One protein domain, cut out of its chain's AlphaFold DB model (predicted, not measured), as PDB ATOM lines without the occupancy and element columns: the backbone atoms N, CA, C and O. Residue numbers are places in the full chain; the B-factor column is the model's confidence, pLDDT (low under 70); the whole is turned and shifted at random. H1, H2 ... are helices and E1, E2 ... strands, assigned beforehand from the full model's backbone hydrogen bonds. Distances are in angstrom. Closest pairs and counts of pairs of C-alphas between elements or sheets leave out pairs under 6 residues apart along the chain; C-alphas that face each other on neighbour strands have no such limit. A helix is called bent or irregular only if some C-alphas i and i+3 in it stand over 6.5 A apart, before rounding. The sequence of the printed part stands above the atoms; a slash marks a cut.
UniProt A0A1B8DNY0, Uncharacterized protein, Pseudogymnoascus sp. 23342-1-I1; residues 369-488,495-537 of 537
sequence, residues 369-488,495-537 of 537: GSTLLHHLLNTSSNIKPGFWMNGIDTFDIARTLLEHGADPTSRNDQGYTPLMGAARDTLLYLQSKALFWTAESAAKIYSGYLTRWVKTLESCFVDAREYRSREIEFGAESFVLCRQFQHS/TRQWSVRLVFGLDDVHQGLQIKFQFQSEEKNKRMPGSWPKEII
ATOM      1  N   GLY A 369     -48.939 231.537 -10.814       89.38
ATOM      2  CA  GLY A 369     -50.018 232.510 -10.717       89.38
ATOM      3  C   GLY A 369     -49.991 233.315  -9.416       89.38
ATOM      4  O   GLY A 369     -50.929 234.071  -9.156       89.38
ATOM      5  N   SER A 370     -48.957 233.173  -8.579       91.44
ATOM      6  CA  SER A 370     -48.889 233.826  -7.269       91.44
ATOM      7  C   SER A 370     -48.393 235.267  -7.409       91.44
ATOM      8  O   SER A 370     -47.377 235.537  -8.044       91.44
ATOM      9  N   THR A 371     -49.116 236.201  -6.793       94.12
ATOM     10  CA  THR A 371     -48.715 237.615  -6.672       94.12
ATOM     11  C   THR A 371     -47.752 237.825  -5.504       94.12
ATOM     12  O   THR A 371     -47.634 236.969  -4.625       94.12
ATOM     13  N   LEU A 372     -47.131 239.006  -5.409       92.50
ATOM     14  CA  LEU A 372     -46.271 239.351  -4.271       92.50
ATOM     15  C   LEU A 372     -47.001 239.246  -2.913       92.50
ATOM     16  O   LEU A 372     -46.395 238.823  -1.929       92.50
ATOM     17  N   LEU A 373     -48.315 239.514  -2.854       94.69
ATOM     18  CA  LEU A 373     -49.114 239.308  -1.635       94.69
ATOM     19  C   LEU A 373     -49.101 237.849  -1.153       94.69
ATOM     20  O   LEU A 373     -49.021 237.617   0.052       94.69
ATOM     21  N   HIS A 374     -49.121 236.860  -2.055       92.50
ATOM     22  CA  HIS A 374     -49.049 235.446  -1.663       92.50
ATOM     23  C   HIS A 374     -47.754 235.134  -0.909       92.50
ATOM     24  O   HIS A 374     -47.764 234.379   0.063       92.50
ATOM     25  N   HIS A 375     -46.647 235.743  -1.338       88.38
ATOM     26  CA  HIS A 375     -45.333 235.545  -0.733       88.38
ATOM     27  C   HIS A 375     -45.169 236.344   0.566       88.38
ATOM     28  O   HIS A 375     -44.647 235.813   1.542       88.38
ATOM     29  N   LEU A 376     -45.676 237.581   0.627       88.88
ATOM     30  CA  LEU A 376     -45.621 238.431   1.829       88.88
ATOM     31  C   LEU A 376     -46.440 237.882   3.003       88.88
ATOM     32  O   LEU A 376     -46.049 238.046   4.164       88.88
ATOM     33  N   LEU A 377     -47.580 237.252   2.705       88.50
ATOM     34  CA  LEU A 377     -48.435 236.619   3.708       88.50
ATOM     35  C   LEU A 377     -47.967 235.199   4.068       88.50
ATOM     36  O   LEU A 377     -48.437 234.629   5.056       88.50
ATOM     37  N   ASN A 378     -47.027 234.616   3.320       80.38
ATOM     38  CA  ASN A 378     -46.452 233.331   3.689       80.38
ATOM     39  C   ASN A 378     -45.627 233.474   4.980       80.38
ATOM     40  O   ASN A 378     -44.712 234.290   5.079       80.38
ATOM     41  N   THR A 379     -45.951 232.675   5.998       64.50
ATOM     42  CA  THR A 379     -45.322 232.769   7.322       64.50
ATOM     43  C   THR A 379     -44.164 231.803   7.545       64.50
ATOM     44  O   THR A 379     -43.529 231.857   8.599       64.50
ATOM     45  N   SER A 380     -43.862 230.941   6.572       58.66
ATOM     46  CA  SER A 380     -42.918 229.825   6.714       58.66
ATOM     47  C   SER A 380     -41.468 230.231   7.025       58.66
ATOM     48  O   SER A 380     -40.756 229.452   7.653       58.66
ATOM     49  N   SER A 381     -41.035 231.442   6.661       53.38
ATOM     50  CA  SER A 381     -39.646 231.918   6.801       53.38
ATOM     51  C   SER A 381     -39.467 233.067   7.808       53.38
ATOM     52  O   SER A 381     -38.421 233.718   7.850       53.38
ATOM     53  N   ASN A 382     -40.474 233.319   8.646       59.84
ATOM     54  CA  ASN A 382     -40.535 234.501   9.504       59.84
ATOM     55  C   ASN A 382     -39.830 234.317  10.868       59.84
ATOM     56  O   ASN A 382     -39.696 233.206  11.383       59.84
ATOM     57  N   ILE A 383     -39.410 235.420  11.510       59.16
ATOM     58  CA  ILE A 383     -39.063 235.417  12.956       59.16
ATOM     59  C   ILE A 383     -40.339 235.352  13.793       59.16
ATOM     60  O   ILE A 383     -40.382 234.687  14.825       59.16
ATOM     61  N   LYS A 384     -41.368 236.054  13.322       75.19
ATOM     62  CA  LYS A 384     -42.725 236.120  13.856       75.19
ATOM     63  C   LYS A 384     -43.658 236.350  12.668       75.19
ATOM     64  O   LYS A 384     -43.280 237.126  11.799       75.19
ATOM     65  N   PRO A 385     -44.865 235.765  12.604       79.25
ATOM     66  CA  PRO A 385     -45.810 236.061  11.527       79.25
ATOM     67  C   PRO A 385     -45.953 237.568  11.255       79.25
ATOM     68  O   PRO A 385     -46.223 238.345  12.178       79.25
ATOM     69  N   GLY A 386     -45.741 237.969   9.999       80.00
ATOM     70  CA  GLY A 386     -45.712 239.370   9.565       80.00
ATOM     71  C   GLY A 386     -44.351 240.069   9.672       80.00
ATOM     72  O   GLY A 386     -44.268 241.241   9.339       80.00
ATOM     73  N   PHE A 387     -43.304 239.391  10.149       81.94
ATOM     74  CA  PHE A 387     -41.943 239.925  10.233       81.94
ATOM     75  C   PHE A 387     -40.922 238.942   9.670       81.94
ATOM     76  O   PHE A 387     -40.763 237.812  10.151       81.94
ATOM     77  N   TRP A 388     -40.171 239.420   8.693       79.50
ATOM     78  CA  TRP A 388     -39.051 238.709   8.102       79.50
ATOM     79  C   TRP A 388     -37.830 238.635   9.027       79.50
ATOM     80  O   TRP A 388     -37.727 239.349  10.024       79.50
ATOM     81  N   MET A 389     -36.872 237.761   8.685       68.94
ATOM     82  CA  MET A 389     -35.651 237.555   9.480       68.94
ATOM     83  C   MET A 389     -34.763 238.793   9.628       68.94
ATOM     84  O   MET A 389     -34.051 238.930  10.616       68.94
ATOM     85  N   ASN A 390     -34.827 239.710   8.672       72.06
ATOM     86  CA  ASN A 390     -34.118 240.986   8.700       72.06
ATOM     87  C   ASN A 390     -34.899 242.102   9.425       72.06
ATOM     88  O   ASN A 390     -34.479 243.253   9.385       72.06
ATOM     89  N   GLY A 391     -36.026 241.784  10.073       78.75
ATOM     90  CA  GLY A 391     -36.844 242.741  10.822       78.75
ATOM     91  C   GLY A 391     -37.839 243.541   9.978       78.75
ATOM     92  O   GLY A 391     -38.579 244.342  10.542       78.75
ATOM     93  N   ILE A 392     -37.893 243.314   8.660       82.31
ATOM     94  CA  ILE A 392     -38.870 243.964   7.779       82.31
ATOM     95  C   ILE A 392     -40.282 243.493   8.131       82.31
ATOM     96  O   ILE A 392     -40.537 242.293   8.273       82.31
ATOM     97  N   ASP A 393     -41.194 244.455   8.240       88.06
ATOM     98  CA  ASP A 393     -42.617 244.225   8.436       88.06
ATOM     99  C   ASP A 393     -43.312 243.993   7.090       88.06
ATOM    100  O   ASP A 393     -43.383 244.888   6.243       88.06
ATOM    101  N   THR A 394     -43.827 242.785   6.862       89.38
ATOM    102  CA  THR A 394     -44.417 242.438   5.560       89.38
ATOM    103  C   THR A 394     -45.753 243.133   5.319       89.38
ATOM    104  O   THR A 394     -46.158 243.288   4.166       89.38
ATOM    105  N   PHE A 395     -46.422 243.601   6.378       92.00
ATOM    106  CA  PHE A 395     -47.680 244.331   6.250       92.00
ATOM    107  C   PHE A 395     -47.495 245.753   5.725       92.00
ATOM    108  O   PHE A 395     -48.413 246.264   5.091       92.00
ATOM    109  N   ASP A 396     -46.332 246.376   5.932       92.44
ATOM    110  CA  ASP A 396     -46.060 247.701   5.367       92.44
ATOM    111  C   ASP A 396     -45.935 247.617   3.843       92.44
ATOM    112  O   ASP A 396     -46.555 248.398   3.127       92.44
ATOM    113  N   ILE A 397     -45.249 246.585   3.344       92.69
ATOM    114  CA  ILE A 397     -45.163 246.300   1.905       92.69
ATOM    115  C   ILE A 397     -46.543 245.911   1.360       92.69
ATOM    116  O   ILE A 397     -46.961 246.405   0.315       92.69
ATOM    117  N   ALA A 398     -47.283 245.048   2.071       95.00
ATOM    118  CA  ALA A 398     -48.621 244.641   1.651       95.00
ATOM    119  C   ALA A 398     -49.577 245.840   1.548       95.00
ATOM    120  O   ALA A 398     -50.341 245.916   0.592       95.00
ATOM    121  N   ARG A 399     -49.501 246.795   2.487       97.00
ATOM    122  CA  ARG A 399     -50.261 248.049   2.441       97.00
ATOM    123  C   ARG A 399     -49.949 248.840   1.174       97.00
ATOM    124  O   ARG A 399     -50.875 249.180   0.450       97.00
ATOM    125  N   THR A 400     -48.668 249.047   0.863       96.62
ATOM    126  CA  THR A 400     -48.254 249.752  -0.360       96.62
ATOM    127  C   THR A 400     -48.815 249.087  -1.618       96.62
ATOM    128  O   THR A 400     -49.294 249.779  -2.510       96.62
ATOM    129  N   LEU A 401     -48.814 247.752  -1.693       97.06
ATOM    130  CA  LEU A 401     -49.383 247.033  -2.839       97.06
ATOM    131  C   LEU A 401     -50.905 247.209  -2.938       97.06
ATOM    132  O   LEU A 401     -51.424 247.414  -4.032       97.06
ATOM    133  N   LEU A 402     -51.622 247.145  -1.812       97.88
ATOM    134  CA  LEU A 402     -53.077 247.340  -1.769       97.88
ATOM    135  C   LEU A 402     -53.472 248.766  -2.179       97.88
ATOM    136  O   LEU A 402     -54.393 248.932  -2.973       97.88
ATOM    137  N   GLU A 403     -52.740 249.778  -1.707       97.06
ATOM    138  CA  GLU A 403     -52.917 251.184  -2.108       97.06
ATOM    139  C   GLU A 403     -52.743 251.389  -3.624       97.06
ATOM    140  O   GLU A 403     -53.349 252.293  -4.195       97.06
ATOM    141  N   HIS A 404     -51.970 250.520  -4.285       96.94
ATOM    142  CA  HIS A 404     -51.729 250.537  -5.732       96.94
ATOM    143  C   HIS A 404     -52.525 249.462  -6.495       96.94
ATOM    144  O   HIS A 404     -52.170 249.089  -7.613       96.94
ATOM    145  N   GLY A 405     -53.626 248.972  -5.916       95.81
ATOM    146  CA  GLY A 405     -54.601 248.141  -6.626       95.81
ATOM    147  C   GLY A 405     -54.306 246.642  -6.637       95.81
ATOM    148  O   GLY A 405     -54.866 245.924  -7.470       95.81
ATOM    149  N   ALA A 406     -53.461 246.138  -5.734       97.06
ATOM    150  CA  ALA A 406     -53.343 244.697  -5.527       97.06
ATOM    151  C   ALA A 406     -54.675 244.126  -5.022       97.06
ATOM    152  O   ALA A 406     -55.242 244.617  -4.049       97.06
ATOM    153  N   ASP A 407     -55.156 243.049  -5.644       97.06
ATOM    154  CA  ASP A 407     -56.354 242.349  -5.179       97.06
ATOM    155  C   ASP A 407     -55.984 241.358  -4.054       97.06
ATOM    156  O   ASP A 407     -55.319 240.347  -4.325       97.06
ATOM    157  N   PRO A 408     -56.423 241.588  -2.798       97.06
ATOM    158  CA  PRO A 408     -56.111 240.711  -1.668       97.06
ATOM    159  C   PRO A 408     -56.764 239.325  -1.761       97.06
ATOM    160  O   PRO A 408     -56.409 238.443  -0.984       97.06
ATOM    161  N   THR A 409     -57.699 239.122  -2.692       97.19
ATOM    162  CA  THR A 409     -58.389 237.845  -2.954       97.19
ATOM    163  C   THR A 409     -58.001 237.226  -4.297       97.19
ATOM    164  O   THR A 409     -58.620 236.263  -4.755       97.19
ATOM    165  N   SER A 410     -56.968 237.767  -4.945       96.62
ATOM    166  CA  SER A 410     -56.406 237.216  -6.173       96.62
ATOM    167  C   SER A 410     -55.990 235.761  -5.961       96.62
ATOM    168  O   SER A 410     -55.206 235.479  -5.064       96.62
ATOM    169  N   ARG A 411     -56.495 234.830  -6.774       96.00
ATOM    170  CA  ARG A 411     -56.120 233.413  -6.677       96.00
ATOM    171  C   ARG A 411     -54.872 233.117  -7.497       96.00
ATOM    172  O   ARG A 411     -54.711 233.684  -8.580       96.00
ATOM    173  N   ASN A 412     -54.031 232.219  -7.002       93.62
ATOM    174  CA  ASN A 412     -52.970 231.588  -7.784       93.62
ATOM    175  C   ASN A 412     -53.488 230.366  -8.570       93.62
ATOM    176  O   ASN A 412     -54.672 230.028  -8.491       93.62
ATOM    177  N   ASP A 413     -52.610 229.668  -9.292       93.06
ATOM    178  CA  ASP A 413     -52.986 228.531 -10.150       93.06
ATOM    179  C   ASP A 413     -53.482 227.314  -9.354       93.06
ATOM    180  O   ASP A 413     -54.158 226.436  -9.886       93.06
ATOM    181  N   GLN A 414     -53.186 227.266  -8.052       90.12
ATOM    182  CA  GLN A 414     -53.730 226.265  -7.129       90.12
ATOM    183  C   GLN A 414     -55.105 226.668  -6.569       90.12
ATOM    184  O   GLN A 414     -55.667 225.948  -5.746       90.12
ATOM    185  N   GLY A 415     -55.646 227.815  -6.987       93.50
ATOM    186  CA  GLY A 415     -56.921 228.352  -6.526       93.50
ATOM    187  C   GLY A 415     -56.867 229.024  -5.153       93.50
ATOM    188  O   GLY A 415     -57.916 229.409  -4.641       93.50
ATOM    189  N   TYR A 416     -55.685 229.188  -4.552       94.06
ATOM    190  CA  TYR A 416     -55.546 229.799  -3.231       94.06
ATOM    191  C   TYR A 416     -55.435 231.315  -3.330       94.06
ATOM    192  O   TYR A 416     -54.680 231.816  -4.158       94.06
ATOM    193  N   THR A 417     -56.130 232.029  -2.446       96.19
ATOM    194  CA  THR A 417     -55.856 233.443  -2.147       96.19
ATOM    195  C   THR A 417     -54.588 233.568  -1.282       96.19
ATOM    196  O   THR A 417     -54.167 232.578  -0.662       96.19
ATOM    197  N   PRO A 418     -53.982 234.768  -1.152       95.31
ATOM    198  CA  PRO A 418     -52.851 234.993  -0.255       95.31
ATOM    199  C   PRO A 418     -53.112 234.500   1.174       95.31
ATOM    200  O   PRO A 418     -52.263 233.847   1.785       95.31
ATOM    201  N   LEU A 419     -54.313 234.761   1.698       94.19
ATOM    202  CA  LEU A 419     -54.681 234.381   3.056       94.19
ATOM    203  C   LEU A 419     -54.896 232.865   3.206       94.19
ATOM    204  O   LEU A 419     -54.487 232.293   4.220       94.19
ATOM    205  N   MET A 420     -55.475 232.197   2.203       92.69
ATOM    206  CA  MET A 420     -55.572 230.731   2.190       92.69
ATOM    207  C   MET A 420     -54.187 230.071   2.183       92.69
ATOM    208  O   MET A 420     -53.960 229.107   2.920       92.69
ATOM    209  N   GLY A 421     -53.250 230.603   1.391       89.75
ATOM    210  CA  GLY A 421     -51.860 230.143   1.368       89.75
ATOM    211  C   GLY A 421     -51.193 230.262   2.742       89.75
ATOM    212  O   GLY A 421     -50.621 229.292   3.242       89.75
ATOM    213  N   ALA A 422     -51.354 231.415   3.400       89.00
ATOM    214  CA  ALA A 422     -50.856 231.647   4.757       89.00
ATOM    215  C   ALA A 422     -51.447 230.667   5.788       89.00
ATOM    216  O   ALA A 422     -50.728 230.137   6.641       89.00
ATOM    217  N   ALA A 423     -52.751 230.384   5.701       88.19
ATOM    218  CA  ALA A 423     -53.402 229.403   6.566       88.19
ATOM    219  C   ALA A 423     -52.786 228.006   6.371       88.19
ATOM    220  O   ALA A 423     -52.366 227.373   7.339       88.19
ATOM    221  N   ARG A 424     -52.641 227.551   5.124       86.38
ATOM    222  CA  ARG A 424     -52.058 226.242   4.785       86.38
ATOM    223  C   ARG A 424     -50.616 226.073   5.276       86.38
ATOM    224  O   ARG A 424     -50.260 224.987   5.738       86.38
ATOM    225  N   ASP A 425     -49.804 227.126   5.210       81.31
ATOM    226  CA  ASP A 425     -48.387 227.097   5.603       81.31
ATOM    227  C   ASP A 425     -48.154 227.374   7.098       81.31
ATOM    228  O   ASP A 425     -47.021 227.332   7.585       81.31
ATOM    229  N   THR A 426     -49.231 227.573   7.866       77.88
ATOM    230  CA  THR A 426     -49.175 227.939   9.287       77.88
ATOM    231  C   THR A 426     -48.335 226.975  10.135       77.88
ATOM    232  O   THR A 426     -47.597 227.411  11.027       77.88
ATOM    233  N   LEU A 427     -48.422 225.668   9.861       72.44
ATOM    234  CA  LEU A 427     -47.712 224.647  10.635       72.44
ATOM    235  C   LEU A 427     -46.226 224.546  10.297       72.44
ATOM    236  O   LEU A 427     -45.455 224.185  11.182       72.44
ATOM    237  N   LEU A 428     -45.803 224.914   9.084       71.38
ATOM    238  CA  LEU A 428     -44.384 224.908   8.712       71.38
ATOM    239  C   LEU A 428     -43.580 225.852   9.601       71.38
ATOM    240  O   LEU A 428     -42.527 225.473  10.104       71.38
ATOM    241  N   TYR A 429     -44.113 227.051   9.854       69.75
ATOM    242  CA  TYR A 429     -43.504 228.012  10.773       69.75
ATOM    243  C   TYR A 429     -43.322 227.406  12.173       69.75
ATOM    244  O   TYR A 429     -42.225 227.441  12.729       69.75
ATOM    245  N   LEU A 430     -44.371 226.792  12.728       68.62
ATOM    246  CA  LEU A 430     -44.338 226.206  14.073       68.62
ATOM    247  C   LEU A 430     -43.371 225.015  14.161       68.62
ATOM    248  O   LEU A 430     -42.602 224.920  15.117       68.62
ATOM    249  N   GLN A 431     -43.371 224.152  13.142       65.06
ATOM    250  CA  GLN A 431     -42.463 223.011  13.025       65.06
ATOM    251  C   GLN A 431     -41.002 223.461  12.882       65.06
ATOM    252  O   GLN A 431     -40.137 222.937  13.580       65.06
ATOM    253  N   SER A 432     -40.723 224.478  12.055       59.72
ATOM    254  CA  SER A 432     -39.363 224.995  11.824       59.72
ATOM    255  C   SER A 432     -38.695 225.564  13.080       59.72
ATOM    256  O   SER A 432     -37.472 225.566  13.194       59.72
ATOM    257  N   LYS A 433     -39.490 226.035  14.049       59.81
ATOM    258  CA  LYS A 433     -39.002 226.561  15.332       59.81
ATOM    259  C   LYS A 433     -38.871 225.482  16.411       59.81
ATOM    260  O   LYS A 433     -38.644 225.827  17.568       59.81
ATOM    261  N   ALA A 434     -39.050 224.206  16.049       53.16
ATOM    262  CA  ALA A 434     -39.112 223.065  16.965       53.16
ATOM    263  C   ALA A 434     -40.061 223.307  18.159       53.16
ATOM    264  O   ALA A 434     -39.894 222.739  19.240       53.16
ATOM    265  N   LEU A 435     -41.066 224.173  17.975       54.03
ATOM    266  CA  LEU A 435     -42.031 224.498  19.011       54.03
ATOM    267  C   LEU A 435     -42.971 223.304  19.138       54.03
ATOM    268  O   LEU A 435     -43.654 222.937  18.179       54.03
ATOM    269  N   PHE A 436     -43.062 222.730  20.340       55.44
ATOM    270  CA  PHE A 436     -44.239 221.947  20.697       55.44
ATOM    271  C   PHE A 436     -45.447 222.871  20.559       55.44
ATOM    272  O   PHE A 436     -45.656 223.777  21.367       55.44
ATOM    273  N   TRP A 437     -46.205 222.689  19.485       62.75
ATOM    274  CA  TRP A 437     -47.354 223.521  19.194       62.75
ATOM    275  C   TRP A 437     -48.638 222.790  19.579       62.75
ATOM    276  O   TRP A 437     -48.763 221.572  19.445       62.75
ATOM    277  N   THR A 438     -49.598 223.558  20.078       65.50
ATOM    278  CA  THR A 438     -50.987 223.132  20.221       65.50
ATOM    279  C   THR A 438     -51.843 224.025  19.335       65.50
ATOM    280  O   THR A 438     -51.400 225.090  18.893       65.50
ATOM    281  N   ALA A 439     -53.080 223.617  19.064       64.75
ATOM    282  CA  ALA A 439     -54.007 224.469  18.326       64.75
ATOM    283  C   ALA A 439     -54.199 225.828  19.028       64.75
ATOM    284  O   ALA A 439     -54.306 226.846  18.355       64.75
ATOM    285  N   GLU A 440     -54.169 225.866  20.365       67.50
ATOM    286  CA  GLU A 440     -54.260 227.097  21.156       67.50
ATOM    287  C   GLU A 440     -53.033 228.001  20.987       67.50
ATOM    288  O   GLU A 440     -53.184 229.214  20.820       67.50
ATOM    289  N   SER A 441     -51.815 227.444  21.000       70.00
ATOM    290  CA  SER A 441     -50.607 228.253  20.799       70.00
ATOM    291  C   SER A 441     -50.507 228.772  19.363       70.00
ATOM    292  O   SER A 441     -50.169 229.941  19.163       70.00
ATOM    293  N   ALA A 442     -50.902 227.960  18.376       71.38
ATOM    294  CA  ALA A 442     -51.045 228.382  16.987       71.38
ATOM    295  C   ALA A 442     -52.091 229.503  16.851       71.38
ATOM    296  O   ALA A 442     -51.791 230.566  16.312       71.38
ATOM    297  N   ALA A 443     -53.291 229.319  17.409       69.75
ATOM    298  CA  ALA A 443     -54.354 230.321  17.367       69.75
ATOM    299  C   ALA A 443     -53.914 231.654  17.989       69.75
ATOM    300  O   ALA A 443     -54.146 232.705  17.400       69.75
ATOM    301  N   LYS A 444     -53.203 231.633  19.124       73.38
ATOM    302  CA  LYS A 444     -52.678 232.852  19.760       73.38
ATOM    303  C   LYS A 444     -51.657 233.584  18.888       73.38
ATOM    304  O   LYS A 444     -51.737 234.803  18.752       73.38
ATOM    305  N   ILE A 445     -50.715 232.854  18.291       76.38
ATOM    306  CA  ILE A 445     -49.685 233.427  17.412       76.38
ATOM    307  C   ILE A 445     -50.328 234.084  16.184       76.38
ATOM    308  O   ILE A 445     -49.996 235.221  15.839       76.38
ATOM    309  N   TYR A 446     -51.277 233.393  15.553       82.38
ATOM    310  CA  TYR A 446     -51.886 233.850  14.309       82.38
ATOM    311  C   TYR A 446     -53.049 234.824  14.508       82.38
ATOM    312  O   TYR A 446     -53.335 235.602  13.608       82.38
ATOM    313  N   SER A 447     -53.671 234.884  15.684       81.44
ATOM    314  CA  SER A 447     -54.706 235.882  15.984       81.44
ATOM    315  C   SER A 447     -54.171 237.315  15.869       81.44
ATOM    316  O   SER A 447     -54.783 238.171  15.224       81.44
ATOM    317  N   GLY A 448     -52.967 237.565  16.400       83.19
ATOM    318  CA  GLY A 448     -52.292 238.853  16.234       83.19
ATOM    319  C   GLY A 448     -51.965 239.154  14.768       83.19
ATOM    320  O   GLY A 448     -52.181 240.270  14.310       83.19
ATOM    321  N   TYR A 449     -51.504 238.152  14.019       87.38
ATOM    322  CA  TYR A 449     -51.236 238.262  12.582       87.38
ATOM    323  C   TYR A 449     -52.496 238.619  11.775       87.38
ATOM    324  O   TYR A 449     -52.487 239.581  11.014       87.38
ATOM    325  N   LEU A 450     -53.605 237.915  12.007       90.50
ATOM    326  CA  LEU A 450     -54.881 238.147  11.326       90.50
ATOM    327  C   LEU A 450     -55.486 239.504  11.676       90.50
ATOM    328  O   LEU A 450     -56.002 240.190  10.801       90.50
ATOM    329  N   THR A 451     -55.361 239.935  12.932       89.12
ATOM    330  CA  THR A 451     -55.787 241.279  13.350       89.12
ATOM    331  C   THR A 451     -55.031 242.360  12.583       89.12
ATOM    332  O   THR A 451     -55.612 243.364  12.184       89.12
ATOM    333  N   ARG A 452     -53.724 242.171  12.370       90.56
ATOM    334  CA  ARG A 452     -52.912 243.109  11.588       90.56
ATOM    335  C   ARG A 452     -53.296 243.092  10.113       90.56
ATOM    336  O   ARG A 452     -53.383 244.163   9.522       90.56
ATOM    337  N   TRP A 453     -53.586 241.918   9.552       93.94
ATOM    338  CA  TRP A 453     -54.084 241.807   8.183       93.94
ATOM    339  C   TRP A 453     -55.397 242.569   7.988       93.94
ATOM    340  O   TRP A 453     -55.464 243.436   7.124       93.94
ATOM    341  N   VAL A 454     -56.388 242.342   8.857       93.06
ATOM    342  CA  VAL A 454     -57.663 243.079   8.844       93.06
ATOM    343  C   VAL A 454     -57.432 244.588   8.906       93.06
ATOM    344  O   VAL A 454     -57.933 245.311   8.056       93.06
ATOM    345  N   LYS A 455     -56.611 245.068   9.847       92.62
ATOM    346  CA  LYS A 455     -56.296 246.504   9.950       92.62
ATOM    347  C   LYS A 455     -55.624 247.061   8.696       92.62
ATOM    348  O   LYS A 455     -55.795 248.233   8.379       92.62
ATOM    349  N   THR A 456     -54.833 246.240   8.010       95.06
ATOM    350  CA  THR A 456     -54.168 246.626   6.760       95.06
ATOM    351  C   THR A 456     -55.201 246.785   5.645       95.06
ATOM    352  O   THR A 456     -55.213 247.824   4.987       95.06
ATOM    353  N   LEU A 457     -56.120 245.824   5.502       95.31
ATOM    354  CA  LEU A 457     -57.256 245.904   4.575       95.31
ATOM    355  C   LEU A 457     -58.125 247.140   4.847       95.31
ATOM    356  O   LEU A 457     -58.401 247.909   3.929       95.31
ATOM    357  N   GLU A 458     -58.485 247.371   6.113       93.06
ATOM    358  CA  GLU A 458     -59.274 248.532   6.545       93.06
ATOM    359  C   GLU A 458     -58.579 249.853   6.192       93.06
ATOM    360  O   GLU A 458     -59.212 250.760   5.657       93.06
ATOM    361  N   SER A 459     -57.265 249.958   6.437       95.25
ATOM    362  CA  SER A 459     -56.506 251.173   6.114       95.25
ATOM    363  C   SER A 459     -56.390 251.457   4.618       95.25
ATOM    364  O   SER A 459     -56.179 252.607   4.247       95.25
ATOM    365  N   CYS A 460     -56.554 250.433   3.777       95.94
ATOM    366  CA  CYS A 460     -56.548 250.558   2.320       95.94
ATOM    367  C   CYS A 460     -57.971 250.644   1.741       95.94
ATOM    368  O   CYS A 460     -58.148 250.472   0.539       95.94
ATOM    369  N   PHE A 461     -58.988 250.875   2.583       93.12
ATOM    370  CA  PHE A 461     -60.399 250.981   2.192       93.12
ATOM    371  C   PHE A 461     -60.950 249.755   1.442       93.12
ATOM    372  O   PHE A 461     -61.866 249.879   0.631       93.12
ATOM    373  N   VAL A 462     -60.423 248.559   1.723       93.50
ATOM    374  CA  VAL A 462     -60.972 247.311   1.175       93.50
ATOM    375  C   VAL A 462     -62.325 247.032   1.830       93.50
ATOM    376  O   VAL A 462     -62.418 246.948   3.058       93.50
ATOM    377  N   ASP A 463     -63.376 246.855   1.023       92.88
ATOM    378  CA  ASP A 463     -64.712 246.546   1.538       92.88
ATOM    379  C   ASP A 463     -64.722 245.175   2.233       92.88
ATOM    380  O   ASP A 463     -64.491 244.124   1.631       92.88
ATOM    381  N   ALA A 464     -65.002 245.188   3.536       91.31
ATOM    382  CA  ALA A 464     -64.990 243.998   4.379       91.31
ATOM    383  C   ALA A 464     -66.017 242.936   3.952       91.31
ATOM    384  O   ALA A 464     -65.768 241.738   4.118       91.31
ATOM    385  N   ARG A 465     -67.181 243.349   3.432       91.44
ATOM    386  CA  ARG A 465     -68.253 242.434   3.021       91.44
ATOM    387  C   ARG A 465     -67.914 241.789   1.691       91.44
ATOM    388  O   ARG A 465     -68.085 240.578   1.564       91.44
ATOM    389  N   GLU A 466     -67.411 242.573   0.743       93.75
ATOM    390  CA  GLU A 466     -66.950 242.078  -0.550       93.75
ATOM    391  C   GLU A 466     -65.770 241.121  -0.371       93.75
ATOM    392  O   GLU A 466     -65.837 239.981  -0.831       93.75
ATOM    393  N   TYR A 467     -64.744 241.528   0.386       94.94
ATOM    394  CA  TYR A 467     -63.587 240.688   0.694       94.94
ATOM    395  C   TYR A 467     -64.012 239.349   1.306       94.94
ATOM    396  O   TYR A 467     -63.634 238.282   0.818       94.94
ATOM    397  N   ARG A 468     -64.872 239.393   2.333       94.75
ATOM    398  CA  ARG A 468     -65.432 238.192   2.965       94.75
ATOM    399  C   ARG A 468     -66.198 237.329   1.963       94.75
ATOM    400  O   ARG A 468     -66.031 236.114   1.970       94.75
ATOM    401  N   SER A 469     -67.060 237.931   1.144       94.56
ATOM    402  CA  SER A 469     -67.872 237.200   0.167       94.56
ATOM    403  C   SER A 469     -66.992 236.450  -0.829       94.56
ATOM    404  O   SER A 469     -67.209 235.260  -1.046       94.56
ATOM    405  N   ARG A 470     -65.964 237.116  -1.368       96.56
ATOM    406  CA  ARG A 470     -65.028 236.531  -2.334       96.56
ATOM    407  C   ARG A 470     -64.195 235.407  -1.720       96.56
ATOM    408  O   ARG A 470     -64.103 234.336  -2.307       96.56
ATOM    409  N   GLU A 471     -63.650 235.593  -0.516       96.44
ATOM    410  CA  GLU A 471     -62.911 234.529   0.185       96.44
ATOM    411  C   GLU A 471     -63.791 233.286   0.415       96.44
ATOM    412  O   GLU A 471     -63.361 232.157   0.160       96.44
ATOM    413  N   ILE A 472     -65.042 233.472   0.856       94.25
ATOM    414  CA  ILE A 472     -65.989 232.367   1.070       94.25
ATOM    415  C   ILE A 472     -66.319 231.661  -0.249       94.25
ATOM    416  O   ILE A 472     -66.262 230.433  -0.300       94.25
ATOM    417  N   GLU A 473     -66.626 232.414  -1.309       95.94
ATOM    418  CA  GLU A 473     -66.907 231.877  -2.648       95.94
ATOM    419  C   GLU A 473     -65.731 231.051  -3.185       95.94
ATOM    420  O   GLU A 473     -65.920 229.984  -3.767       95.94
ATOM    421  N   PHE A 474     -64.502 231.494  -2.921       94.56
ATOM    422  CA  PHE A 474     -63.284 230.788  -3.309       94.56
ATOM    423  C   PHE A 474     -62.930 229.608  -2.393       94.56
ATOM    424  O   PHE A 474     -61.935 228.927  -2.631       94.56
ATOM    425  N   GLY A 475     -63.751 229.317  -1.381       93.31
ATOM    426  CA  GLY A 475     -63.636 228.116  -0.559       93.31
ATOM    427  C   GLY A 475     -62.805 228.282   0.711       93.31
ATOM    428  O   GLY A 475     -62.390 227.276   1.283       93.31
ATOM    429  N   ALA A 476     -62.594 229.507   1.201       92.56
ATOM    430  CA  ALA A 476     -61.748 229.790   2.369       92.56
ATOM    431  C   ALA A 476     -62.212 229.078   3.654       92.56
ATOM    432  O   ALA A 476     -61.398 228.747   4.520       92.56
ATOM    433  N   GLU A 477     -63.518 228.819   3.779       93.19
ATOM    434  CA  GLU A 477     -64.110 228.114   4.925       93.19
ATOM    435  C   GLU A 477     -64.095 226.581   4.789       93.19
ATOM    436  O   GLU A 477     -64.536 225.860   5.697       93.19
ATOM    437  N   SER A 478     -63.569 226.065   3.679       91.75
ATOM    438  CA  SER A 478     -63.320 224.637   3.506       91.75
ATOM    439  C   SER A 478     -62.027 224.242   4.209       91.75
ATOM    440  O   SER A 478     -61.048 224.986   4.222       91.75
ATOM    441  N   PHE A 479     -62.013 223.053   4.811       89.38
ATOM    442  CA  PHE A 479     -60.795 222.520   5.411       89.38
ATOM    443  C   PHE A 479     -59.792 222.135   4.324       89.38
ATOM    444  O   PHE A 479     -60.106 221.355   3.428       89.38
ATOM    445  N   VAL A 480     -58.576 222.659   4.448       87.81
ATOM    446  CA  VAL A 480     -57.433 222.343   3.590       87.81
ATOM    447  C   VAL A 480     -56.336 221.727   4.447       87.81
ATOM    448  O   VAL A 480     -56.086 222.177   5.567       87.81
ATOM    449  N   LEU A 481     -55.672 220.698   3.923       86.44
ATOM    450  CA  LEU A 481     -54.557 220.043   4.598       86.44
ATOM    451  C   LEU A 481     -53.395 221.030   4.792       86.44
ATOM    452  O   LEU A 481     -52.912 221.635   3.833       86.44
ATOM    453  N   CYS A 482     -52.928 221.178   6.030       82.81
ATOM    454  CA  CYS A 482     -51.757 221.990   6.338       82.81
ATOM    455  C   CYS A 482     -50.501 221.371   5.715       82.81
ATOM    456  O   CYS A 482     -50.288 220.160   5.806       82.81
ATOM    457  N   ARG A 483     -49.616 222.203   5.154       74.88
ATOM    458  CA  ARG A 483     -48.302 221.740   4.690       74.88
ATOM    459  C   ARG A 483     -47.434 221.407   5.918       74.88
ATOM    460  O   ARG A 483     -47.389 222.181   6.873       74.88
ATOM    461  N   GLN A 484     -46.779 220.247   5.910       68.31
ATOM    462  CA  GLN A 484     -45.913 219.759   6.994       68.31
ATOM    463  C   GLN A 484     -44.573 219.279   6.421       68.31
ATOM    464  O   GLN A 484     -44.529 218.809   5.283       68.31
ATOM    465  N   PHE A 485     -43.488 219.360   7.199       51.09
ATOM    466  CA  PHE A 485     -42.234 218.685   6.845       51.09
ATOM    467  C   PHE A 485     -42.439 217.164   6.888       51.09
ATOM    468  O   PHE A 485     -42.724 216.605   7.945       51.09
ATOM    469  N   GLN A 486     -42.281 216.480   5.753       45.03
ATOM    470  CA  GLN A 486     -42.160 215.022   5.734       45.03
ATOM    471  C   GLN A 486     -40.726 214.660   6.131       45.03
ATOM    472  O   GLN A 486     -39.824 214.681   5.297       45.03
ATOM    473  N   HIS A 487     -40.485 214.351   7.407       39.28
ATOM    474  CA  HIS A 487     -39.230 213.700   7.776       39.28
ATOM    475  C   HIS A 487     -39.252 212.263   7.241       39.28
ATOM    476  O   HIS A 487     -40.131 211.471   7.575       39.28
ATOM    477  N   SER A 488     -38.266 211.910   6.416       31.78
ATOM    478  CA  SER A 488     -38.151 210.620   5.720       31.78
ATOM    479  C   SER A 488     -37.952 209.394   6.630       31.78
ATOM    480  O   SER A 488     -37.820 208.286   6.122       31.78
ATOM    481  N   THR A 495     -47.829 211.034  13.247       50.81
ATOM    482  CA  THR A 495     -47.900 212.412  12.776       50.81
ATOM    483  C   THR A 495     -49.337 212.719  12.403       50.81
ATOM    484  O   THR A 495     -49.841 212.360  11.342       50.81
ATOM    485  N   ARG A 496     -50.039 213.368  13.333       63.91
ATOM    486  CA  ARG A 496     -51.411 213.827  13.132       63.91
ATOM    487  C   ARG A 496     -51.448 214.722  11.900       63.91
ATOM    488  O   ARG A 496     -50.874 215.813  11.907       63.91
ATOM    489  N   GLN A 497     -52.157 214.283  10.868       74.81
ATOM    490  CA  GLN A 497     -52.536 215.171   9.784       74.81
ATOM    491  C   GLN A 497     -53.502 216.219  10.338       74.81
ATOM    492  O   GLN A 497     -54.427 215.920  11.107       74.81
ATOM    493  N   TRP A 498     -53.225 217.473   9.993       79.56
ATOM    494  CA  TRP A 498     -53.994 218.624  10.435       79.56
ATOM    495  C   TRP A 498     -54.513 219.361   9.220       79.56
ATOM    496  O   TRP A 498     -53.761 219.642   8.293       79.56
ATOM    497  N   SER A 499     -55.790 219.706   9.269       86.44
ATOM    498  CA  SER A 499     -56.418 220.609   8.321       86.44
ATOM    499  C   SER A 499     -56.740 221.933   8.998       86.44
ATOM    500  O   SER A 499     -56.986 221.988  10.207       86.44
ATOM    501  N   VAL A 500     -56.768 222.996   8.208       86.94
ATOM    502  CA  VAL A 500     -57.102 224.352   8.633       86.94
ATOM    503  C   VAL A 500     -58.162 224.930   7.708       86.94
ATOM    504  O   VAL A 500     -58.192 224.622   6.520       86.94
ATOM    505  N   ARG A 501     -59.031 225.769   8.260       90.50
ATOM    506  CA  ARG A 501     -59.919 226.638   7.490       90.50
ATOM    507  C   ARG A 501     -59.915 228.049   8.054       90.50
ATOM    508  O   ARG A 501     -59.621 228.245   9.240       90.50
ATOM    509  N   LEU A 502     -60.303 229.002   7.222       91.44
ATOM    510  CA  LEU A 502     -60.603 230.365   7.637       91.44
ATOM    511  C   LEU A 502     -62.042 230.421   8.160       91.44
ATOM    512  O   LEU A 502     -62.910 229.675   7.714       91.44
ATOM    513  N   VAL A 503     -62.291 231.277   9.145       91.25
ATOM    514  CA  VAL A 503     -63.639 231.583   9.633       91.25
ATOM    515  C   VAL A 503     -63.770 233.094   9.715       91.25
ATOM    516  O   VAL A 503     -62.941 233.741  10.362       91.25
ATOM    517  N   PHE A 504     -64.814 233.629   9.085       91.19
ATOM    518  CA  PHE A 504     -65.048 235.068   8.986       91.19
ATOM    519  C   PHE A 504     -66.242 235.497   9.841       91.19
ATOM    520  O   PHE A 504     -67.351 234.989   9.678       91.19
ATOM    521  N   GLY A 505     -66.021 236.469  10.721       86.62
ATOM    522  CA  GLY A 505     -67.051 237.163  11.488       86.62
ATOM    523  C   GLY A 505     -67.185 238.619  11.044       86.62
ATOM    524  O   GLY A 505     -66.241 239.200  10.512       86.62
ATOM    525  N   LEU A 506     -68.355 239.204  11.279       81.19
ATOM    526  CA  LEU A 506     -68.574 240.649  11.228       81.19
ATOM    527  C   LEU A 506     -68.968 241.078  12.642       81.19
ATOM    528  O   LEU A 506     -69.822 240.444  13.253       81.19
ATOM    529  N   ASP A 507     -68.304 242.093  13.187       69.88
ATOM    530  CA  ASP A 507     -68.686 242.659  14.482       69.88
ATOM    531  C   ASP A 507     -69.979 243.474  14.324       69.88
ATOM    532  O   ASP A 507     -70.000 244.440  13.562       69.88
ATOM    533  N   ASP A 508     -71.046 243.115  15.040       55.69
ATOM    534  CA  ASP A 508     -72.364 243.754  14.911       55.69
ATOM    535  C   ASP A 508     -72.360 245.253  15.275       55.69
ATOM    536  O   ASP A 508     -73.223 246.001  14.815       55.69
ATOM    537  N   VAL A 509     -71.386 245.721  16.068       55.84
ATOM    538  CA  VAL A 509     -71.342 247.112  16.565       55.84
ATOM    539  C   VAL A 509     -70.519 248.039  15.662       55.84
ATOM    540  O   VAL A 509     -70.834 249.222  15.536       55.84
ATOM    541  N   HIS A 510     -69.475 247.519  15.014       53.97
ATOM    542  CA  HIS A 510     -68.546 248.316  14.196       53.97
ATOM    543  C   HIS A 510     -68.457 247.865  12.733       53.97
ATOM    544  O   HIS A 510     -67.739 248.487  11.958       53.97
ATOM    545  N   GLN A 511     -69.146 246.783  12.353       58.56
ATOM    546  CA  GLN A 511     -69.014 246.096  11.058       58.56
ATOM    547  C   GLN A 511     -67.571 245.686  10.708       58.56
ATOM    548  O   GLN A 511     -67.269 245.398   9.552       58.56
ATOM    549  N   GLY A 512     -66.684 245.633  11.706       75.69
ATOM    550  CA  GLY A 512     -65.282 245.271  11.525       75.69
ATOM    551  C   GLY A 512     -65.145 243.795  11.173       75.69
ATOM    552  O   GLY A 512     -65.738 242.933  11.834       75.69
ATOM    553  N   LEU A 513     -64.364 243.508  10.133       88.56
ATOM    554  CA  LEU A 513     -64.062 242.145   9.713       88.56
ATOM    555  C   LEU A 513     -63.280 241.430  10.816       88.56
ATOM    556  O   LEU A 513     -62.317 241.955  11.364       88.56
ATOM    557  N   GLN A 514     -63.655 240.197  11.133       89.94
ATOM    558  CA  GLN A 514     -62.883 239.346  12.030       89.94
ATOM    559  C   GLN A 514     -62.537 238.047  11.325       89.94
ATOM    560  O   GLN A 514     -63.382 237.439  10.673       89.94
ATOM    561  N   ILE A 515     -61.295 237.600  11.479       90.44
ATOM    562  CA  ILE A 515     -60.795 236.380  10.849       90.44
ATOM    563  C   ILE A 515     -60.120 235.525  11.913       90.44
ATOM    564  O   ILE A 515     -59.373 236.038  12.750       90.44
ATOM    565  N   LYS A 516     -60.348 234.212  11.863       88.38
ATOM    566  CA  LYS A 516     -59.615 233.242  12.680       88.38
ATOM    567  C   LYS A 516     -59.303 231.961  11.920       88.38
ATOM    568  O   LYS A 516     -60.041 231.563  11.022       88.38
ATOM    569  N   PHE A 517     -58.232 231.288  12.332       87.12
ATOM    570  CA  PHE A 517     -57.901 229.940  11.868       87.12
ATOM    571  C   PHE A 517     -58.588 228.900  12.743       87.12
ATOM    572  O   PHE A 517     -58.492 228.956  13.968       87.12
ATOM    573  N   GLN A 518     -59.260 227.935  12.123       86.00
ATOM    574  CA  GLN A 518     -59.826 226.784  12.818       86.00
ATOM    575  C   GLN A 518     -59.128 225.506  12.366       86.00
ATOM    576  O   GLN A 518     -59.106 225.207  11.174       86.00
ATOM    577  N   PHE A 519     -58.609 224.737  13.324       83.38
ATOM    578  CA  PHE A 519     -57.862 223.509  13.060       83.38
ATOM    579  C   PHE A 519     -58.705 222.255  13.329       83.38
ATOM    580  O   PHE A 519     -59.523 222.215  14.257       83.38
ATOM    581  N   GLN A 520     -58.464 221.213  12.536       82.94
ATOM    582  CA  GLN A 520     -59.052 219.884  12.687       82.94
ATOM    583  C   GLN A 520     -57.975 218.807  12.524       82.94
ATOM    584  O   GLN A 520     -57.158 218.880  11.611       82.94
ATOM    585  N   SER A 521     -57.990 217.802  13.402       78.00
ATOM    586  CA  SER A 521     -57.135 216.610  13.307       78.00
ATOM    587  C   SER A 521     -57.950 215.391  12.869       78.00
ATOM    588  O   SER A 521     -59.086 215.219  13.327       78.00
ATOM    589  N   GLU A 522     -57.357 214.537  12.028       66.81
ATOM    590  CA  GLU A 522     -57.995 213.323  11.493       66.81
ATOM    591  C   GLU A 522     -58.323 212.269  12.566       66.81
ATOM    592  O   GLU A 522     -59.399 211.679  12.543       66.81
ATOM    593  N   GLU A 523     -57.463 212.073  13.570       57.12
ATOM    594  CA  GLU A 523     -57.584 210.943  14.512       57.12
ATOM    595  C   GLU A 523     -58.733 211.060  15.530       57.12
ATOM    596  O   GLU A 523     -59.033 210.091  16.229       57.12
ATOM    597  N   LYS A 524     -59.360 212.236  15.693       53.47
ATOM    598  CA  LYS A 524     -60.365 212.446  16.761       53.47
ATOM    599  C   LYS A 524     -61.609 213.236  16.369       53.47
ATOM    600  O   LYS A 524     -62.393 213.549  17.262       53.47
ATOM    601  N   ASN A 525     -61.785 213.630  15.101       53.00
ATOM    602  CA  ASN A 525     -62.814 214.613  14.702       53.00
ATOM    603  C   ASN A 525     -62.871 215.836  15.645       53.00
ATOM    604  O   ASN A 525     -63.900 216.498  15.800       53.00
ATOM    605  N   LYS A 526     -61.752 216.140  16.317       51.78
ATOM    606  CA  LYS A 526     -61.694 217.168  17.343       51.78
ATOM    607  C   LYS A 526     -61.468 218.484  16.622       51.78
ATOM    608  O   LYS A 526     -60.356 218.785  16.195       51.78
ATOM    609  N   ARG A 527     -62.549 219.241  16.455       53.91
ATOM    610  CA  ARG A 527     -62.492 220.631  16.002       53.91
ATOM    611  C   ARG A 527     -62.015 221.476  17.172       53.91
ATOM    612  O   ARG A 527     -62.609 221.420  18.246       53.91
ATOM    613  N   MET A 528     -60.950 222.241  16.974       54.50
ATOM    614  CA  MET A 528     -60.465 223.170  17.993       54.50
ATOM    615  C   MET A 528     -60.779 224.588  17.518       54.50
ATOM    616  O   MET A 528     -60.387 224.942  16.404       54.50
ATOM    617  N   PRO A 529     -61.566 225.374  18.278       55.22
ATOM    618  CA  PRO A 529     -61.938 226.710  17.846       55.22
ATOM    619  C   PRO A 529     -60.682 227.576  17.745       55.22
ATOM    620  O   PRO A 529     -59.850 227.579  18.648       55.22
ATOM    621  N   GLY A 530     -60.561 228.336  16.657       55.78
ATOM    622  CA  GLY A 530     -59.735 229.537  16.698       55.78
ATOM    623  C   GLY A 530     -60.309 230.493  17.743       55.78
ATOM    624  O   GLY A 530     -61.536 230.594  17.869       55.78
ATOM    625  N   SER A 531     -59.442 231.177  18.479       56.34
ATOM    626  CA  SER A 531     -59.833 232.255  19.385       56.34
ATOM    627  C   SER A 531     -60.002 233.558  18.608       56.34
ATOM    628  O   SER A 531     -59.182 233.891  17.745       56.34
ATOM    629  N   TRP A 532     -61.065 234.306  18.903       59.59
ATOM    630  CA  TRP A 532     -61.172 235.675  18.404       59.59
ATOM    631  C   TRP A 532     -60.116 236.549  19.093       59.59
ATOM    632  O   TRP A 532     -59.813 236.318  20.262       59.59
ATOM    633  N   PRO A 533     -59.561 237.580  18.430       47.41
ATOM    634  CA  PRO A 533     -58.563 238.460  19.048       47.41
ATOM    635  C   PRO A 533     -58.995 239.055  20.397       47.41
ATOM    636  O   PRO A 533     -58.170 239.212  21.293       47.41
ATOM    637  N   LYS A 534     -60.298 239.322  20.570       48.69
ATOM    638  CA  LYS A 534     -60.891 239.853  21.809       48.69
ATOM    639  C   LYS A 534     -60.988 238.825  22.951       48.69
ATOM    640  O   LYS A 534     -61.206 239.218  24.089       48.69
ATOM    641  N   GLU A 535     -60.818 237.533  22.674       43.25
ATOM    642  CA  GLU A 535     -60.935 236.437  23.654       43.25
ATOM    643  C   GLU A 535     -59.585 236.040  24.289       43.25
ATOM    644  O   GLU A 535     -59.544 235.140  25.122       43.25
ATOM    645  N   ILE A 536     -58.470 236.681  23.904       43.66
ATOM    646  CA  ILE A 536     -57.095 236.311  24.317       43.66
ATOM    647  C   ILE A 536     -56.541 237.274  25.393       43.66
ATOM    648  O   ILE A 536     -55.346 237.566  25.405       43.66
ATOM    649  N   ILE A 537     -57.400 237.805  26.271       30.94
ATOM    650  CA  ILE A 537     -57.011 238.765  27.329       30.94
ATOM    651  C   ILE A 537     -56.205 238.079  28.433       30.94
ATOM    652  O   ILE A 537     -56.675 237.040  28.952       30.94
TER     653      ILE A 537
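This is residues 369 to 488 and 495 to 537 of the 537 residues of an uncharacterized protein of Pseudogymnoascus sp. 23342-1-I1 (UniProt A0A1B8DNY0). A long two-stranded hairpin, E1 and E2, has three helices over one side and no named helix over the other: the longest helix, H5, runs alongside E2, H3 packs mainly on E1, and H6 sits near the end where the hairpin turns. H1, H2 and H4 lie farther out, beyond H3 and H5 and away from the hairpin, and after E2 the chain folds back beside it, where residues 527 to 528 pair with 519 to 520, before the last residues, 533 to 537, lead away. The printed part has 163 residues, with six named helices followed by two named strands, E1 and E2, antiparallel. The class is mixed, with helices and strands, though under half of the residues, 78, are in named elements. The whole is compact, with a radius of gyration of the C-alphas of 15.2 A and spans of 43 by 37 by 35 A.

H1, residues 372 to 376, begins with C-alpha 372 at (-46.271, 239.351, -4.271). H2 is residues 394 to 403, 14.4 A long, H3 residues 418 to 424 and H4 residues 426 to 432. H5, residues 439 to 459, is 29.5 A long from C-alpha 439 at (-54.007, 224.469, 18.326), with a kink of 32 degrees near residue 446; it is neither bent nor irregular, but only just: C-alphas 445 and 448 are 6.1 A apart. H6 is residues 464 to 473, 14.1 A long. E1, residues 498 to 506, measures 26.4 A, and E2, residues 513 to 521, 26.7 A, ending with C-alpha 521 at (-57.135, 216.610, 13.307).

E1 and E2 form a hairpin, antiparallel at 157 degrees; N 503 and O 516 are 2.9 A apart and N 505 and O 514 2.8 A, within hydrogen-bond range. The closest C-alphas of H5 and E2, Leu 450 and Ile 515, are 6.2 A apart; those of H3 and E1, Ala 423 and Val 500, 6.6 A; those of H6 and E2, Ala 464 and Leu 513, 5.7 A. H1 touches H3, closest at the C-alphas of His 374 and Pro 418, 4.1 A. H1 also touches H2, closest at Leu 376 and Thr 394, C-alphas 5.6 A apart. H2 touches H5, with residues 452 to 459 of H5 alone, closest at the C-alphas of Arg 399 and Thr 456, 6.0 A; they run the same way at a shallow tilt of 32 degrees, only just short of steep. H4 and H5 are close but not clearly touching, with the C-alphas of Leu 430 and Ala 442 7.6 A apart. H3 and H5 are apart. In H1, H2, H3 and H6 every O i to N i+4 pair is within hydrogen-bond range; in H4 2 of 3 are and in H5 15 of 17.

The C-alphas farthest apart, those of Ser 488 and Val 509, are 50.5 A apart. Residues 489 to 494 are not printed, and C-alphas 488 and 495 are 12.2 A apart across this cut. The links H1 to H2 and H2 to H3 are long. The mean pLDDT of the printed part is 79.5; 47 residues are under 70, among them 429 to 440 and 522 to 537.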